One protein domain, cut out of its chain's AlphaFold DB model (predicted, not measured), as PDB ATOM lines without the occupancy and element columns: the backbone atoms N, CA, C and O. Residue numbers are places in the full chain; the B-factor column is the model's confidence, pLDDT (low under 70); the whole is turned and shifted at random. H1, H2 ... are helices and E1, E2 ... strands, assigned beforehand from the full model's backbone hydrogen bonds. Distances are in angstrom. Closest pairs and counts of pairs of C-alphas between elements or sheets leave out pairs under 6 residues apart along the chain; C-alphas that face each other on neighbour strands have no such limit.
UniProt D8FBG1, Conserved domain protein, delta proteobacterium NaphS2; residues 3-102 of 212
ATOM      1  N   TYR A   3      42.003  20.986 -31.664       89.00
ATOM      2  CA  TYR A   3      42.495  19.880 -30.847       89.00
ATOM      3  C   TYR A   3      43.829  19.391 -31.414       89.00
ATOM      4  O   TYR A   3      43.933  19.126 -32.610       89.00
ATOM      5  N   LYS A   4      44.867  19.321 -30.566       86.50
ATOM      6  CA  LYS A   4      46.250  18.988 -30.968       86.50
ATOM      7  C   LYS A   4      46.761  19.810 -32.166       86.50
ATOM      8  O   LYS A   4      47.427  19.290 -33.053       86.50
ATOM      9  N   GLY A   5      46.415  21.098 -32.205       86.06
ATOM     10  CA  GLY A   5      46.825  22.017 -33.274       86.06
ATOM     11  C   GLY A   5      46.049  21.880 -34.590       86.06
ATOM     12  O   GLY A   5      46.315  22.632 -35.520       86.06
ATOM     13  N   ILE A   6      45.069  20.975 -34.671       90.19
ATOM     14  CA  ILE A   6      44.251  20.750 -35.866       90.19
ATOM     15  C   ILE A   6      42.830  21.266 -35.597       90.19
ATOM     16  O   ILE A   6      42.265  20.978 -34.534       90.19
ATOM     17  N   PRO A   7      42.224  22.042 -36.512       90.69
ATOM     18  CA  PRO A   7      40.846  22.471 -36.356       90.69
ATOM     19  C   PRO A   7      39.885  21.313 -36.655       90.69
ATOM     20  O   PRO A   7      40.074  20.549 -37.598       90.69
ATOM     21  N   TYR A   8      38.831  21.209 -35.855       92.31
ATOM     22  CA  TYR A   8      37.727  20.278 -36.043       92.31
ATOM     23  C   TYR A   8      36.388  21.001 -35.884       92.31
ATOM     24  O   TYR A   8      36.211  21.868 -35.011       92.31
ATOM     25  N   GLU A   9      35.437  20.607 -36.719       92.12
ATOM     26  CA  GLU A   9      34.022  20.906 -36.580       92.12
ATOM     27  C   GLU A   9      33.453  20.087 -35.415       92.12
ATOM     28  O   GLU A   9      33.750  18.899 -35.260       92.12
ATOM     29  N   VAL A  10      32.658  20.728 -34.558       90.44
ATOM     30  CA  VAL A  10      31.995  20.045 -33.444       90.44
ATOM     31  C   VAL A  10      30.666  19.505 -33.953       90.44
ATOM     32  O   VAL A  10      29.730  20.274 -34.145       90.44
ATOM     33  N   GLY A  11      30.577  18.192 -34.167       86.31
ATOM     34  CA  GLY A  11      29.353  17.563 -34.666       86.31
ATOM     35  C   GLY A  11      28.306  17.350 -33.572       86.31
ATOM     36  O   GLY A  11      27.136  17.673 -33.748       86.31
ATOM     37  N   ALA A  12      28.717  16.806 -32.423       86.69
ATOM     38  CA  ALA A  12      27.836  16.604 -31.273       86.69
ATOM     39  C   ALA A  12      28.618  16.671 -29.959       86.69
ATOM     40  O   ALA A  12      29.692  16.071 -29.851       86.69
ATOM     41  N   ILE A  13      28.043  17.347 -28.961       85.69
ATOM     42  CA  ILE A  13      28.584  17.423 -27.600       85.69
ATOM     43  C   ILE A  13      27.762  16.510 -26.691       85.69
ATOM     44  O   ILE A  13      26.599  16.790 -26.433       85.69
ATOM     45  N   ASN A  14      28.381  15.428 -26.222       88.75
ATOM     46  CA  ASN A  14      27.828  14.416 -25.314       88.75
ATOM     47  C   ASN A  14      28.952  13.900 -24.392       88.75
ATOM     48  O   ASN A  14      30.089  14.358 -24.494       88.75
ATOM     49  N   MET A  15      28.678  12.889 -23.555       88.75
ATOM     50  CA  MET A  15      29.721  12.222 -22.751       88.75
ATOM     51  C   MET A  15      30.937  11.816 -23.601       88.75
ATOM     52  O   MET A  15      32.071  12.082 -23.224       88.75
ATOM     53  N   ASN A  16      30.679  11.250 -24.786       89.50
ATOM     54  CA  ASN A  16      31.669  11.045 -25.841       89.50
ATOM     55  C   ASN A  16      31.290  11.917 -27.037       89.50
ATOM     56  O   ASN A  16      30.388  11.585 -27.813       89.50
ATOM     57  N   SER A  17      31.958  13.052 -27.150       90.69
ATOM     58  CA  SER A  17      31.705  14.045 -28.183       90.69
ATOM     59  C   SER A  17      32.416  13.688 -29.481       90.69
ATOM     60  O   SER A  17      33.469  13.051 -29.466       90.69
ATOM     61  N   LYS A  18      31.829  14.086 -30.612       91.69
ATOM     62  CA  LYS A  18      32.351  13.795 -31.954       91.69
ATOM     63  C   LYS A  18      32.841  15.070 -32.620       91.69
ATOM     64  O   LYS A  18      32.082  16.033 -32.745       91.69
ATOM     65  N   LEU A  19      34.083  15.024 -33.075       92.88
ATOM     66  CA  LEU A  19      34.764  16.087 -33.797       92.88
ATOM     67  C   LEU A  19      35.153  15.585 -35.182       92.88
ATOM     68  O   LEU A  19      35.560  14.431 -35.305       92.88
ATOM     69  N   GLU A  20      35.047  16.434 -36.199       93.75
ATOM     70  CA  GLU A  20      35.332  16.062 -37.587       93.75
ATOM     71  C   GLU A  20      36.186  17.121 -38.287       93.75
ATOM     72  O   GLU A  20      35.898  18.314 -38.221       93.75
ATOM     73  N   ASN A  21      37.239  16.688 -38.975       93.94
ATOM     74  CA  ASN A  21      37.952  17.498 -39.951       93.94
ATOM     75  C   ASN A  21      37.767  16.855 -41.326       93.94
ATOM     76  O   ASN A  21      38.398  15.848 -41.639       93.94
ATOM     77  N   LYS A  22      36.907  17.459 -42.151       91.31
ATOM     78  CA  LYS A  22      36.535  16.949 -43.482       91.31
ATOM     79  C   LYS A  22      37.685  16.935 -44.490       91.31
ATOM     80  O   LYS A  22      37.557  16.311 -45.537       91.31
ATOM     81  N   ALA A  23      38.784  17.634 -44.208       91.94
ATOM     82  CA  ALA A  23      39.970  17.568 -45.048       91.94
ATOM     83  C   ALA A  23      40.805  16.308 -44.762       91.94
ATOM     84  O   ALA A  23      41.591  15.920 -45.619       91.94
ATOM     85  N   LEU A  24      40.645  15.657 -43.606       95.38
ATOM     86  CA  LEU A  24      41.429  14.483 -43.218       95.38
ATOM     87  C   LEU A  24      40.677  13.175 -43.504       95.38
ATOM     88  O   LEU A  24      39.484  13.037 -43.230       95.38
ATOM     89  N   GLU A  25      41.399  12.178 -44.006       94.44
ATOM     90  CA  GLU A  25      40.907  10.813 -44.182       94.44
ATOM     91  C   GLU A  25      40.597  10.200 -42.816       94.44
ATOM     92  O   GLU A  25      41.437  10.205 -41.914       94.44
ATOM     93  N   ASN A  26      39.369   9.691 -42.651       90.56
ATOM     94  CA  ASN A  26      38.839   9.270 -41.351       90.56
ATOM     95  C   ASN A  26      39.077  10.325 -40.252       90.56
ATOM     96  O   ASN A  26      39.399   9.976 -39.120       90.56
ATOM     97  N   GLY A  27      38.898  11.611 -40.584       91.56
ATOM     98  CA  GLY A  27      39.152  12.775 -39.729       91.56
ATOM     99  C   GLY A  27      38.254  12.921 -38.496       91.56
ATOM    100  O   GLY A  27      37.982  14.043 -38.073       91.56
ATOM    101  N   PHE A  28      37.766  11.817 -37.931       92.12
ATOM    102  CA  PHE A  28      36.905  11.784 -36.761       92.12
ATOM    103  C   PHE A  28      37.713  11.563 -35.491       92.12
ATOM    104  O   PHE A  28      38.423  10.570 -35.352       92.12
ATOM    105  N   VAL A  29      37.495  12.428 -34.505       91.06
ATOM    106  CA  VAL A  29      38.024  12.246 -33.154       91.06
ATOM    107  C   VAL A  29      36.858  12.149 -32.179       91.06
ATOM    108  O   VAL A  29      35.922  12.952 -32.214       91.06
ATOM    109  N   ARG A  30      36.909  11.143 -31.301       91.69
ATOM    110  CA  ARG A  30      36.005  11.038 -30.154       91.69
ATOM    111  C   ARG A  30      36.748  11.451 -28.901       91.69
ATOM    112  O   ARG A  30      37.754  10.832 -28.572       91.69
ATOM    113  N   LEU A  31      36.238  12.474 -28.227       91.06
ATOM    114  CA  LEU A  31      36.790  12.974 -26.972       91.06
ATOM    115  C   LEU A  31      35.767  12.821 -25.856       91.06
ATOM    116  O   LEU A  31      34.564  12.993 -26.084       91.06
ATOM    117  N   HIS A  32      36.248  12.512 -24.656       92.75
ATOM    118  CA  HIS A  32      35.395  12.543 -23.483       92.75
ATOM    119  C   HIS A  32      35.039  14.000 -23.158       92.75
ATOM    120  O   HIS A  32      35.817  14.913 -23.437       92.75
ATOM    121  N   ILE A  33      33.876  14.247 -22.550       88.88
ATOM    122  CA  ILE A  33      33.428  15.613 -22.220       88.88
ATOM    123  C   ILE A  33      34.449  16.374 -21.355       88.88
ATOM    124  O   ILE A  33      34.612  17.581 -21.509       88.88
ATOM    125  N   ASN A  34      35.193  15.659 -20.507       90.19
ATOM    126  CA  ASN A  34      36.248  16.238 -19.672       90.19
ATOM    127  C   ASN A  34      37.401  16.817 -20.510       90.19
ATOM    128  O   ASN A  34      37.900  17.888 -20.182       90.19
ATOM    129  N   ASP A  35      37.763  16.174 -21.626       88.25
ATOM    130  CA  ASP A  35      38.827  16.646 -22.527       88.25
ATOM    131  C   ASP A  35      38.404  17.899 -23.314       88.25
ATOM    132  O   ASP A  35      39.235  18.603 -23.887       88.25
ATOM    133  N   LEU A  36      37.099  18.188 -23.364       87.19
ATOM    134  CA  LEU A  36      36.549  19.360 -24.042       87.19
ATOM    135  C   LEU A  36      36.488  20.607 -23.164       87.19
ATOM    136  O   LEU A  36      36.379  21.706 -23.705       87.19
ATOM    137  N   MET A  37      36.526  20.468 -21.835       85.44
ATOM    138  CA  MET A  37      36.282  21.588 -20.914       85.44
ATOM    139  C   MET A  37      37.303  22.725 -21.069       85.44
ATOM    140  O   MET A  37      36.975  23.903 -20.882       85.44
ATOM    141  N   GLU A  38      38.533  22.386 -21.451       85.19
ATOM    142  CA  GLU A  38      39.612  23.346 -21.701       85.19
ATOM    143  C   GLU A  38      39.580  23.924 -23.120       85.19
ATOM    144  O   GLU A  38      40.182  24.963 -23.392       85.19
ATOM    145  N   LEU A  39      38.835  23.299 -24.031       88.00
ATOM    146  CA  LEU A  39      38.749  23.736 -25.413       88.00
ATOM    147  C   LEU A  39      37.681  24.822 -25.577       88.00
ATOM    148  O   LEU A  39      36.728  24.957 -24.804       88.00
ATOM    149  N   ARG A  40      37.852  25.646 -26.609       86.88
ATOM    150  CA  ARG A  40      36.886  26.676 -26.997       86.88
ATOM    151  C   ARG A  40      36.507  26.490 -28.458       86.88
ATOM    152  O   ARG A  40      37.355  26.247 -29.321       86.88
ATOM    153  N   SER A  41      35.212  26.589 -28.730       86.19
ATOM    154  CA  SER A  41      34.685  26.625 -30.090       86.19
ATOM    155  C   SER A  41      34.459  28.068 -30.531       86.19
ATOM    156  O   SER A  41      34.235  28.950 -29.703       86.19
ATOM    157  N   ARG A  42      34.501  28.294 -31.842       87.25
ATOM    158  CA  ARG A  42      34.120  29.549 -32.489       87.25
ATOM    159  C   ARG A  42      33.329  29.242 -33.763       87.25
ATOM    160  O   ARG A  42      33.499  28.142 -34.300       87.25
ATOM    161  N   PRO A  43      32.510  30.184 -34.261       84.88
ATOM    162  CA  PRO A  43      31.873  30.048 -35.563       84.88
ATOM    163  C   PRO A  43      32.901  29.837 -36.680       84.88
ATOM    164  O   PRO A  43      34.014  30.374 -36.625       84.88
ATOM    165  N   VAL A  44      32.506  29.049 -37.679       82.31
ATOM    166  CA  VAL A  44      33.266  28.834 -38.914       82.31
ATOM    167  C   VAL A  44      33.014  30.014 -39.847       82.31
ATOM    168  O   VAL A  44      31.883  30.485 -39.955       82.31
ATOM    169  N   THR A  45      34.056  30.488 -40.522       84.19
ATOM    170  CA  THR A  45      33.936  31.494 -41.590       84.19
ATOM    171  C   THR A  45      34.030  30.833 -42.961       84.19
ATOM    172  O   THR A  45      34.730  29.835 -43.100       84.19
ATOM    173  N   GLU A  46      33.392  31.406 -43.986       79.00
ATOM    174  CA  GLU A  46      33.297  30.802 -45.331       79.00
ATOM    175  C   GLU A  46      34.654  30.426 -45.956       79.00
ATOM    176  O   GLU A  46      34.759  29.391 -46.605       79.00
ATOM    177  N   ASN A  47      35.705  31.213 -45.707       81.69
ATOM    178  CA  ASN A  47      37.039  31.012 -46.294       81.69
ATOM    179  C   ASN A  47      38.035  30.300 -45.361       81.69
ATOM    180  O   ASN A  47      39.247  30.380 -45.560       81.69
ATOM    181  N   GLU A  48      37.558  29.641 -44.305       81.88
ATOM    182  CA  GLU A  48      38.437  28.953 -43.360       81.88
ATOM    183  C   GLU A  48      38.889  27.589 -43.892       81.88
ATOM    184  O   GLU A  48      38.072  26.695 -44.118       81.88
ATOM    185  N   SER A  49      40.203  27.403 -44.046       85.69
ATOM    186  CA  SER A  49      40.747  26.086 -44.378       85.69
ATOM    187  C   SER A  49      40.895  25.218 -43.128       85.69
ATOM    188  O   SER A  49      41.543  25.605 -42.158       85.69
ATOM    189  N   TRP A  50      40.341  24.007 -43.180       90.44
ATOM    190  CA  TRP A  50      40.440  23.007 -42.110       90.44
ATOM    191  C   TRP A  50      41.811  22.328 -42.036       90.44
ATOM    192  O   TRP A  50      42.180  21.743 -41.020       90.44
ATOM    193  N   PHE A  51      42.571  22.368 -43.123       94.69
ATOM    194  CA  PHE A  51      43.910  21.802 -43.206       94.69
ATOM    195  C   PHE A  51      44.673  22.535 -44.318       94.69
ATOM    196  O   PHE A  51      44.034  23.031 -45.251       94.69
ATOM    197  N   PRO A  52      46.007  22.674 -44.260       95.19
ATOM    198  CA  PRO A  52      46.747  23.439 -45.269       95.19
ATOM    199  C   PRO A  52      46.807  22.760 -46.650       95.19
ATOM    200  O   PRO A  52      47.239  23.378 -47.624       95.19
ATOM    201  N   SER A  53      46.384  21.499 -46.759       96.75
ATOM    202  CA  SER A  53      46.442  20.714 -47.993       96.75
ATOM    203  C   SER A  53      45.316  19.685 -48.099       96.75
ATOM    204  O   SER A  53      44.528  19.484 -47.169       96.75
ATOM    205  N   ARG A  54      45.217  19.066 -49.276       96.00
ATOM    206  CA  ARG A  54      44.365  17.918 -49.600       96.00
ATOM    207  C   ARG A  54      45.199  16.802 -50.218       96.00
ATOM    208  O   ARG A  54      46.241  17.059 -50.822       96.00
ATOM    209  N   THR A  55      44.705  15.568 -50.151       96.62
ATOM    210  CA  THR A  55      45.264  14.462 -50.942       96.62
ATOM    211  C   THR A  55      45.272  14.843 -52.427       96.62
ATOM    212  O   THR A  55      44.259  15.273 -52.977       96.62
ATOM    213  N   GLY A  56      46.431  14.709 -53.070       97.44
ATOM    214  CA  GLY A  56      46.688  15.154 -54.438       97.44
ATOM    215  C   GLY A  56      47.401  16.505 -54.547       97.44
ATOM    216  O   GLY A  56      47.977  16.778 -55.602       97.44
ATOM    217  N   ASP A  57      47.460  17.308 -53.483       98.25
ATOM    218  CA  ASP A  57      48.170  18.586 -53.517       98.25
ATOM    219  C   ASP A  57      49.689  18.405 -53.549       98.25
ATOM    220  O   ASP A  57      50.236  17.430 -53.032       98.25
ATOM    221  N   TRP A  58      50.396  19.360 -54.150       98.56
ATOM    222  CA  TRP A  58      51.849  19.472 -54.046       98.56
ATOM    223  C   TRP A  58      52.208  20.512 -53.000       98.56
ATOM    224  O   TRP A  58      51.684  21.623 -53.018       98.56
ATOM    225  N   VAL A  59      53.124  20.162 -52.102       98.62
ATOM    226  CA  VAL A  59      53.539  21.033 -51.002       98.62
ATOM    227  C   VAL A  59      55.055  21.156 -50.932       98.62
ATOM    228  O   VAL A  59      55.777  20.222 -51.291       98.62
ATOM    229  N   LEU A  60      55.519  22.309 -50.452       98.19
ATOM    230  CA  LEU A  60      56.899  22.574 -50.052       98.19
ATOM    231  C   LEU A  60      56.927  22.852 -48.545       98.19
ATOM    232  O   LEU A  60      56.177  23.694 -48.055       98.19
ATOM    233  N   LEU A  61      57.764  22.129 -47.813       98.25
ATOM    234  CA  LEU A  61      57.942  22.275 -46.370       98.25
ATOM    235  C   LEU A  61      59.145  23.166 -46.045       98.25
ATOM    236  O   LEU A  61      60.028  23.347 -46.885       98.25
ATOM    237  N   ALA A  62      59.213  23.676 -44.813       97.56
ATOM    238  CA  ALA A  62      60.313  24.532 -44.361       97.56
ATOM    239  C   ALA A  62      61.696  23.850 -44.409       97.56
ATOM    240  O   ALA A  62      62.699  24.527 -44.620       97.56
ATOM    241  N   ASP A  63      61.765  22.519 -44.293       94.94
ATOM    242  CA  ASP A  63      63.002  21.738 -44.471       94.94
ATOM    243  C   ASP A  63      63.421  21.554 -45.950       94.94
ATOM    244  O   ASP A  63      64.371  20.828 -46.242       94.94
ATOM    245  N   GLY A  64      62.705  22.175 -46.894       95.25
ATOM    246  CA  GLY A  64      62.921  22.032 -48.334       95.25
ATOM    247  C   GLY A  64      62.292  20.775 -48.940       95.25
ATOM    248  O   GLY A  64      62.413  20.548 -50.148       95.25
ATOM    249  N   THR A  65      61.594  19.951 -48.149       97.31
ATOM    250  CA  THR A  65      60.882  18.783 -48.676       97.31
ATOM    251  C   THR A  65      59.781  19.227 -49.619       97.31
ATOM    252  O   THR A  65      58.876  19.962 -49.239       97.31
ATOM    253  N   TYR A  66      59.818  18.697 -50.835       97.62
ATOM    254  CA  TYR A  66      58.820  18.927 -51.865       97.62
ATOM    255  C   TYR A  66      58.195  17.600 -52.300       97.62
ATOM    256  O   TYR A  66      58.901  16.675 -52.720       97.62
ATOM    257  N   GLY A  67      56.871  17.496 -52.213       98.31
ATOM    258  CA  GLY A  67      56.173  16.246 -52.491       98.31
ATOM    259  C   GLY A  67      54.673  16.399 -52.683       98.31
ATOM    260  O   GLY A  67      54.082  17.430 -52.377       98.31
ATOM    261  N   ASN A  68      54.071  15.338 -53.207       98.69
ATOM    262  CA  ASN A  68      52.634  15.200 -53.367       98.69
ATOM    263  C   ASN A  68      52.019  14.579 -52.110       98.69
ATOM    264  O   ASN A  68      52.506  13.547 -51.655       98.69
ATOM    265  N   VAL A  69      50.955  15.161 -51.567       98.62
ATOM    266  CA  VAL A  69      50.220  14.592 -50.434       98.62
ATOM    267  C   VAL A  69      49.462  13.361 -50.916       98.62
ATOM    268  O   VAL A  69      48.544  13.474 -51.722       98.62
ATOM    269  N   THR A  70      49.840  12.177 -50.441       98.38
ATOM    270  CA  THR A  70      49.167  10.924 -50.825       98.38
ATOM    271  C   THR A  70      48.170  10.430 -49.793       98.38
ATOM    272  O   THR A  70      47.313   9.631 -50.147       98.38
ATOM    273  N   ALA A  71      48.317  10.857 -48.540       97.81
ATOM    274  CA  ALA A  71      47.382  10.577 -47.460       97.81
ATOM    275  C   ALA A  71      47.544  11.633 -46.363       97.81
ATOM    276  O   ALA A  71      48.665  12.083 -46.099       97.81
ATOM    277  N   GLN A  72      46.444  11.984 -45.703       97.38
ATOM    278  CA  GLN A  72      46.445  12.839 -44.519       97.38
ATOM    279  C   GLN A  72      45.350  12.395 -43.549       97.38
ATOM    280  O   GLN A  72      44.169  12.435 -43.878       97.38
ATOM    281  N   THR A  73      45.743  11.968 -42.354       95.81
ATOM    282  CA  THR A  73      44.853  11.561 -41.258       95.81
ATOM    283  C   THR A  73      45.105  12.451 -40.033       95.81
ATOM    284  O   THR A  73      46.049  13.251 -40.028       95.81
ATOM    285  N   PRO A  74      44.300  12.342 -38.961       94.62
ATOM    286  CA  PRO A  74      44.588  13.032 -37.701       94.62
ATOM    287  C   PRO A  74      45.987  12.756 -37.124       94.62
ATOM    288  O   PRO A  74      46.532  13.597 -36.410       94.62
ATOM    289  N   GLU A  75      46.576  11.604 -37.437       94.00
ATOM    290  CA  GLU A  75      47.845  11.131 -36.888       94.00
ATOM    291  C   GLU A  75      49.022  11.296 -37.844       94.00
ATOM    292  O   GLU A  75      50.117  11.618 -37.381       94.00
ATOM    293  N   ILE A  76      48.829  11.039 -39.144       96.62
ATOM    294  CA  ILE A  76      49.922  10.989 -40.120       96.62
ATOM    295  C   ILE A  76      49.588  11.749 -41.403       96.62
ATOM    296  O   ILE A  76      48.521  11.581 -41.991       96.62
ATOM    297  N   VAL A  77      50.575  12.485 -41.916       98.31
ATOM    298  CA  VAL A  77      50.615  12.975 -43.301       98.31
ATOM    299  C   VAL A  77      51.712  12.242 -44.067       98.31
ATOM    300  O   VAL A  77      52.845  12.125 -43.600       98.31
ATOM    301  N   THR A  78      51.385  11.748 -45.262       98.62
ATOM    302  CA  THR A  78      52.332  11.057 -46.147       98.62
ATOM    303  C   THR A  78      52.555  11.863 -47.415       98.62
ATOM    304  O   THR A  78      51.608  12.166 -48.144       98.62
ATOM    305  N   LEU A  79      53.819  12.166 -47.705       98.75
ATOM    306  CA  LEU A  79      54.245  12.817 -48.936       98.75
ATOM    307  C   LEU A  79      54.957  11.820 -49.851       98.75
ATOM    308  O   LEU A  79      55.900  11.149 -49.436       98.75
ATOM    309  N   ARG A  80      54.571  11.782 -51.126       98.56
ATOM    310  CA  ARG A  80      55.339  11.142 -52.194       98.56
ATOM    311  C   ARG A  80      56.261  12.161 -52.843       98.56
ATOM    312  O   ARG A  80      55.817  13.096 -53.509       98.56
ATOM    313  N   LEU A  81      57.559  11.957 -52.675       97.81
ATOM    314  CA  LEU A  81      58.595  12.792 -53.266       97.81
ATOM    315  C   LEU A  81      58.722  12.524 -54.770       97.81
ATOM    316  O   LEU A  81      58.292  11.489 -55.297       97.81
ATOM    317  N   LYS A  82      59.388  13.438 -55.481       91.38
ATOM    318  CA  LYS A  82      59.857  13.144 -56.842       91.38
ATOM    319  C   LYS A  82      60.819  11.955 -56.806       91.38
ATOM    320  O   LYS A  82      61.705  11.897 -55.966       91.38
ATOM    321  N   GLY A  83      60.606  10.995 -57.706       92.44
ATOM    322  CA  GLY A  83      61.295   9.697 -57.684       92.44
ATOM    323  C   GLY A  83      60.535   8.594 -56.936       92.44
ATOM    324  O   GLY A  83      60.937   7.441 -57.003       92.44
ATOM    325  N   GLY A  84      59.411   8.911 -56.281       95.25
ATOM    326  CA  GLY A  84      58.464   7.920 -55.759       95.25
ATOM    327  C   GLY A  84      58.650   7.531 -54.292       95.25
ATOM    328  O   GLY A  84      57.758   6.874 -53.754       95.25
ATOM    329  N   ALA A  85      59.739   7.964 -53.647       98.19
ATOM    330  CA  ALA A  85      59.967   7.766 -52.216       98.19
ATOM    331  C   ALA A  85      58.832   8.370 -51.376       98.19
ATOM    332  O   ALA A  85      58.274   9.410 -51.731       98.19
ATOM    333  N   LEU A  86      58.504   7.718 -50.263       98.50
ATOM    334  CA  LEU A  86      57.483   8.173 -49.324       98.50
ATOM    335  C   LEU A  86      58.150   8.749 -48.077       98.50
ATOM    336  O   LEU A  86      59.080   8.151 -47.538       98.50
ATOM    337  N   LYS A  87      57.660   9.898 -47.618       98.44
ATOM    338  CA  LYS A  87      58.054  10.532 -46.359       98.44
ATOM    339  C   LYS A  87      56.815  10.669 -45.483       98.44
ATOM    340  O   LYS A  87      55.786  11.154 -45.947       98.44
ATOM    341  N   TYR A  88      56.921  10.222 -44.241       98.38
ATOM    342  CA  TYR A  88      55.822  10.181 -43.281       98.38
ATOM    343  C   TYR A  88      56.087  11.188 -42.172       98.38
ATOM    344  O   TYR A  88      57.213  11.287 -41.685       98.38
ATOM    345  N   TYR A  89      55.048  11.904 -41.767       98.00
ATOM    346  CA  TYR A  89      55.099  12.890 -40.701       98.00
ATOM    347  C   TYR A  89      53.973  12.617 -39.715       98.00
ATOM    348  O   TYR A  89      52.845  12.417 -40.165       98.00
ATOM    349  N   PRO A  90      54.220  12.686 -38.396       97.00
ATOM    350  CA  PRO A  90      53.150  13.006 -37.467       97.00
ATOM    351  C   PRO A  90      52.442  14.285 -37.934       97.00
ATOM    352  O   PRO A  90      53.105  15.242 -38.343       97.00
ATOM    353  N   THR A  91      51.110  14.332 -37.887       95.88
ATOM    354  CA  THR A  91      50.361  15.488 -38.409       95.88
ATOM    355  C   THR A  91      50.767  16.796 -37.720       95.88
ATOM    356  O   THR A  91      50.861  17.827 -38.381       95.88
ATOM    357  N   SER A  92      51.112  16.764 -36.428       94.12
ATOM    358  CA  SER A  92      51.662  17.923 -35.705       94.12
ATOM    359  C   SER A  92      52.964  18.447 -36.309       94.12
ATOM    360  O   SER A  92      53.139  19.657 -36.441       94.12
ATOM    361  N   ASP A  93      53.860  17.547 -36.705       96.19
ATOM    362  CA  ASP A  93      55.180  17.891 -37.228       96.19
ATOM    363  C   ASP A  93      55.058  18.427 -38.653       96.19
ATOM    364  O   ASP A  93      55.724  19.392 -39.018       96.19
ATOM    365  N   TYR A  94      54.145  17.855 -39.444       97.25
ATOM    366  CA  TYR A  94      53.779  18.403 -40.748       97.25
ATOM    367  C   TYR A  94      53.258  19.841 -40.625       97.25
ATOM    368  O   TYR A  94      53.701  20.715 -41.365       97.25
ATOM    369  N   MET A  95      52.373  20.110 -39.660       94.81
ATOM    370  CA  MET A  95      51.859  21.462 -39.406       94.81
ATOM    371  C   MET A  95      52.966  22.418 -38.932       94.81
ATOM    372  O   MET A  95      53.017  23.564 -39.376       94.81
ATOM    373  N   ALA A  96      53.887  21.946 -38.085       95.31
ATOM    374  CA  ALA A  96      55.027  22.729 -37.604       95.31
ATOM    375  C   ALA A  96      56.007  23.118 -38.728       95.31
ATOM    376  O   ALA A  96      56.658  24.157 -38.647       95.31
ATOM    377  N   GLN A  97      56.068  22.331 -39.807       97.19
ATOM    378  CA  GLN A  97      56.882  22.612 -40.993       97.19
ATOM    379  C   GLN A  97      56.292  23.690 -41.922       97.19
ATOM    380  O   GLN A  97      56.862  23.939 -42.983       97.19
ATOM    381  N   SER A  98      55.176  24.331 -41.542       96.00
ATOM    382  CA  SER A  98      54.547  25.441 -42.283       96.00
ATOM    383  C   SER A  98      54.384  25.142 -43.786       96.00
ATOM    384  O   SER A  98      54.991  25.813 -44.624       96.00
ATOM    385  N   PRO A  99      53.602  24.109 -44.151       97.44
ATOM    386  CA  PRO A  99      53.501  23.634 -45.525       97.44
ATOM    387  C   PRO A  99      52.989  24.731 -46.462       97.44
ATOM    388  O   PRO A  99      51.886  25.253 -46.302       97.44
ATOM    389  N   THR A 100      53.775  25.037 -47.490       97.75
ATOM    390  CA  THR A 100      53.371  25.903 -48.598       97.75
ATOM    391  C   THR A 100      52.675  25.054 -49.653       97.75
ATOM    392  O   THR A 100      53.303  24.193 -50.272       97.75
ATOM    393  N   ASN A 101      51.379  25.280 -49.864       97.88
ATOM    394  CA  ASN A 101      50.595  24.545 -50.851       97.88
ATOM    395  C   ASN A 101      50.759  25.150 -52.252       97.88
ATOM    396  O   ASN A 101      50.300  26.256 -52.525       97.88
ATOM    397  N   LEU A 102      51.406  24.403 -53.145       98.25
ATOM    398  CA  LEU A 102      51.723  24.806 -54.516       98.25
ATOM    399  C   LEU A 102      50.579  24.517 -55.503       98.25
ATOM    400  O   LEU A 102      50.631  24.962 -56.648       98.25
TER     401      LEU A 102
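What this domain is: This is residues 3 to 102 of the 212 residues of the protein "Conserved domain protein" of delta proteobacterium NaphS2 (UniProt D8FBG1). Two lobes sit end to end: a strongly twisted sheet E4-E5-E6-E7 with H2 standing over it, and a smaller sheet E1-E2-E3 with the short H1 at one end. Residues 37 to 57 link them; after H2, residues 100 to 101 return to pair with E4. Each sheet is an antiparallel meander, each strand the neighbour of the one before. The 100 printed residues, under half in named elements, run E1 E2 E3 H1 E4 E5 E6 E7 H2, class mixed. The whole is only just compact, close to loose, with a radius of gyration of the C-alphas of 14.8 A, and elongated, 47 by 25 by 20 A.

How they stand to each other: E5, residues 66 to 72, and E6, residues 76 to 81, form a hairpin at 143 degrees, with N 68 and O 80 2.9 A apart. E7, residues 86 to 90, follows in another hairpin, N 79 to O 87 at 2.8 A. E4, residues 58 to 60, is the other edge strand, N 59 to O 67 at 2.9 A. H2, residues 91 to 96, stands up from this sheet at a height of 6.8 A, only just over E7 alone, with 4 C-alphas on E7 and 2 on E6; its closest C-alphas to E6 are Thr 91 and Ile 76, 4.8 A. Every O i to N i+4 pair in H2 is within hydrogen-bond range. E2, residues 16 to 20, is between E1, residues 9 to 12, N 9 to O 20 at 2.8 A, and E3, residues 28 to 32, N 17 to O 31 at 2.8 A. H1, residues 33 to 36, too short for an O i to N i+4 pair, only grazes that sheet; H1 and H2 are apart.

Where its parts are: E5 spans 15.6 A, E6 15.9 A, E7 13.5 A, E3 13.4 A and E2 13.3 A. E1 begins at C-alpha 9 (34.022, 20.906, -36.580); H2 ends at C-alpha 96 (55.027, 22.729, -37.604).

The domain as a whole: The C-alphas farthest apart, Met 15 and Gly 83, are 47.2 A apart. The printed part has no cut; the link H1 to E4 is long. No printed residue is under 70 in pLDDT.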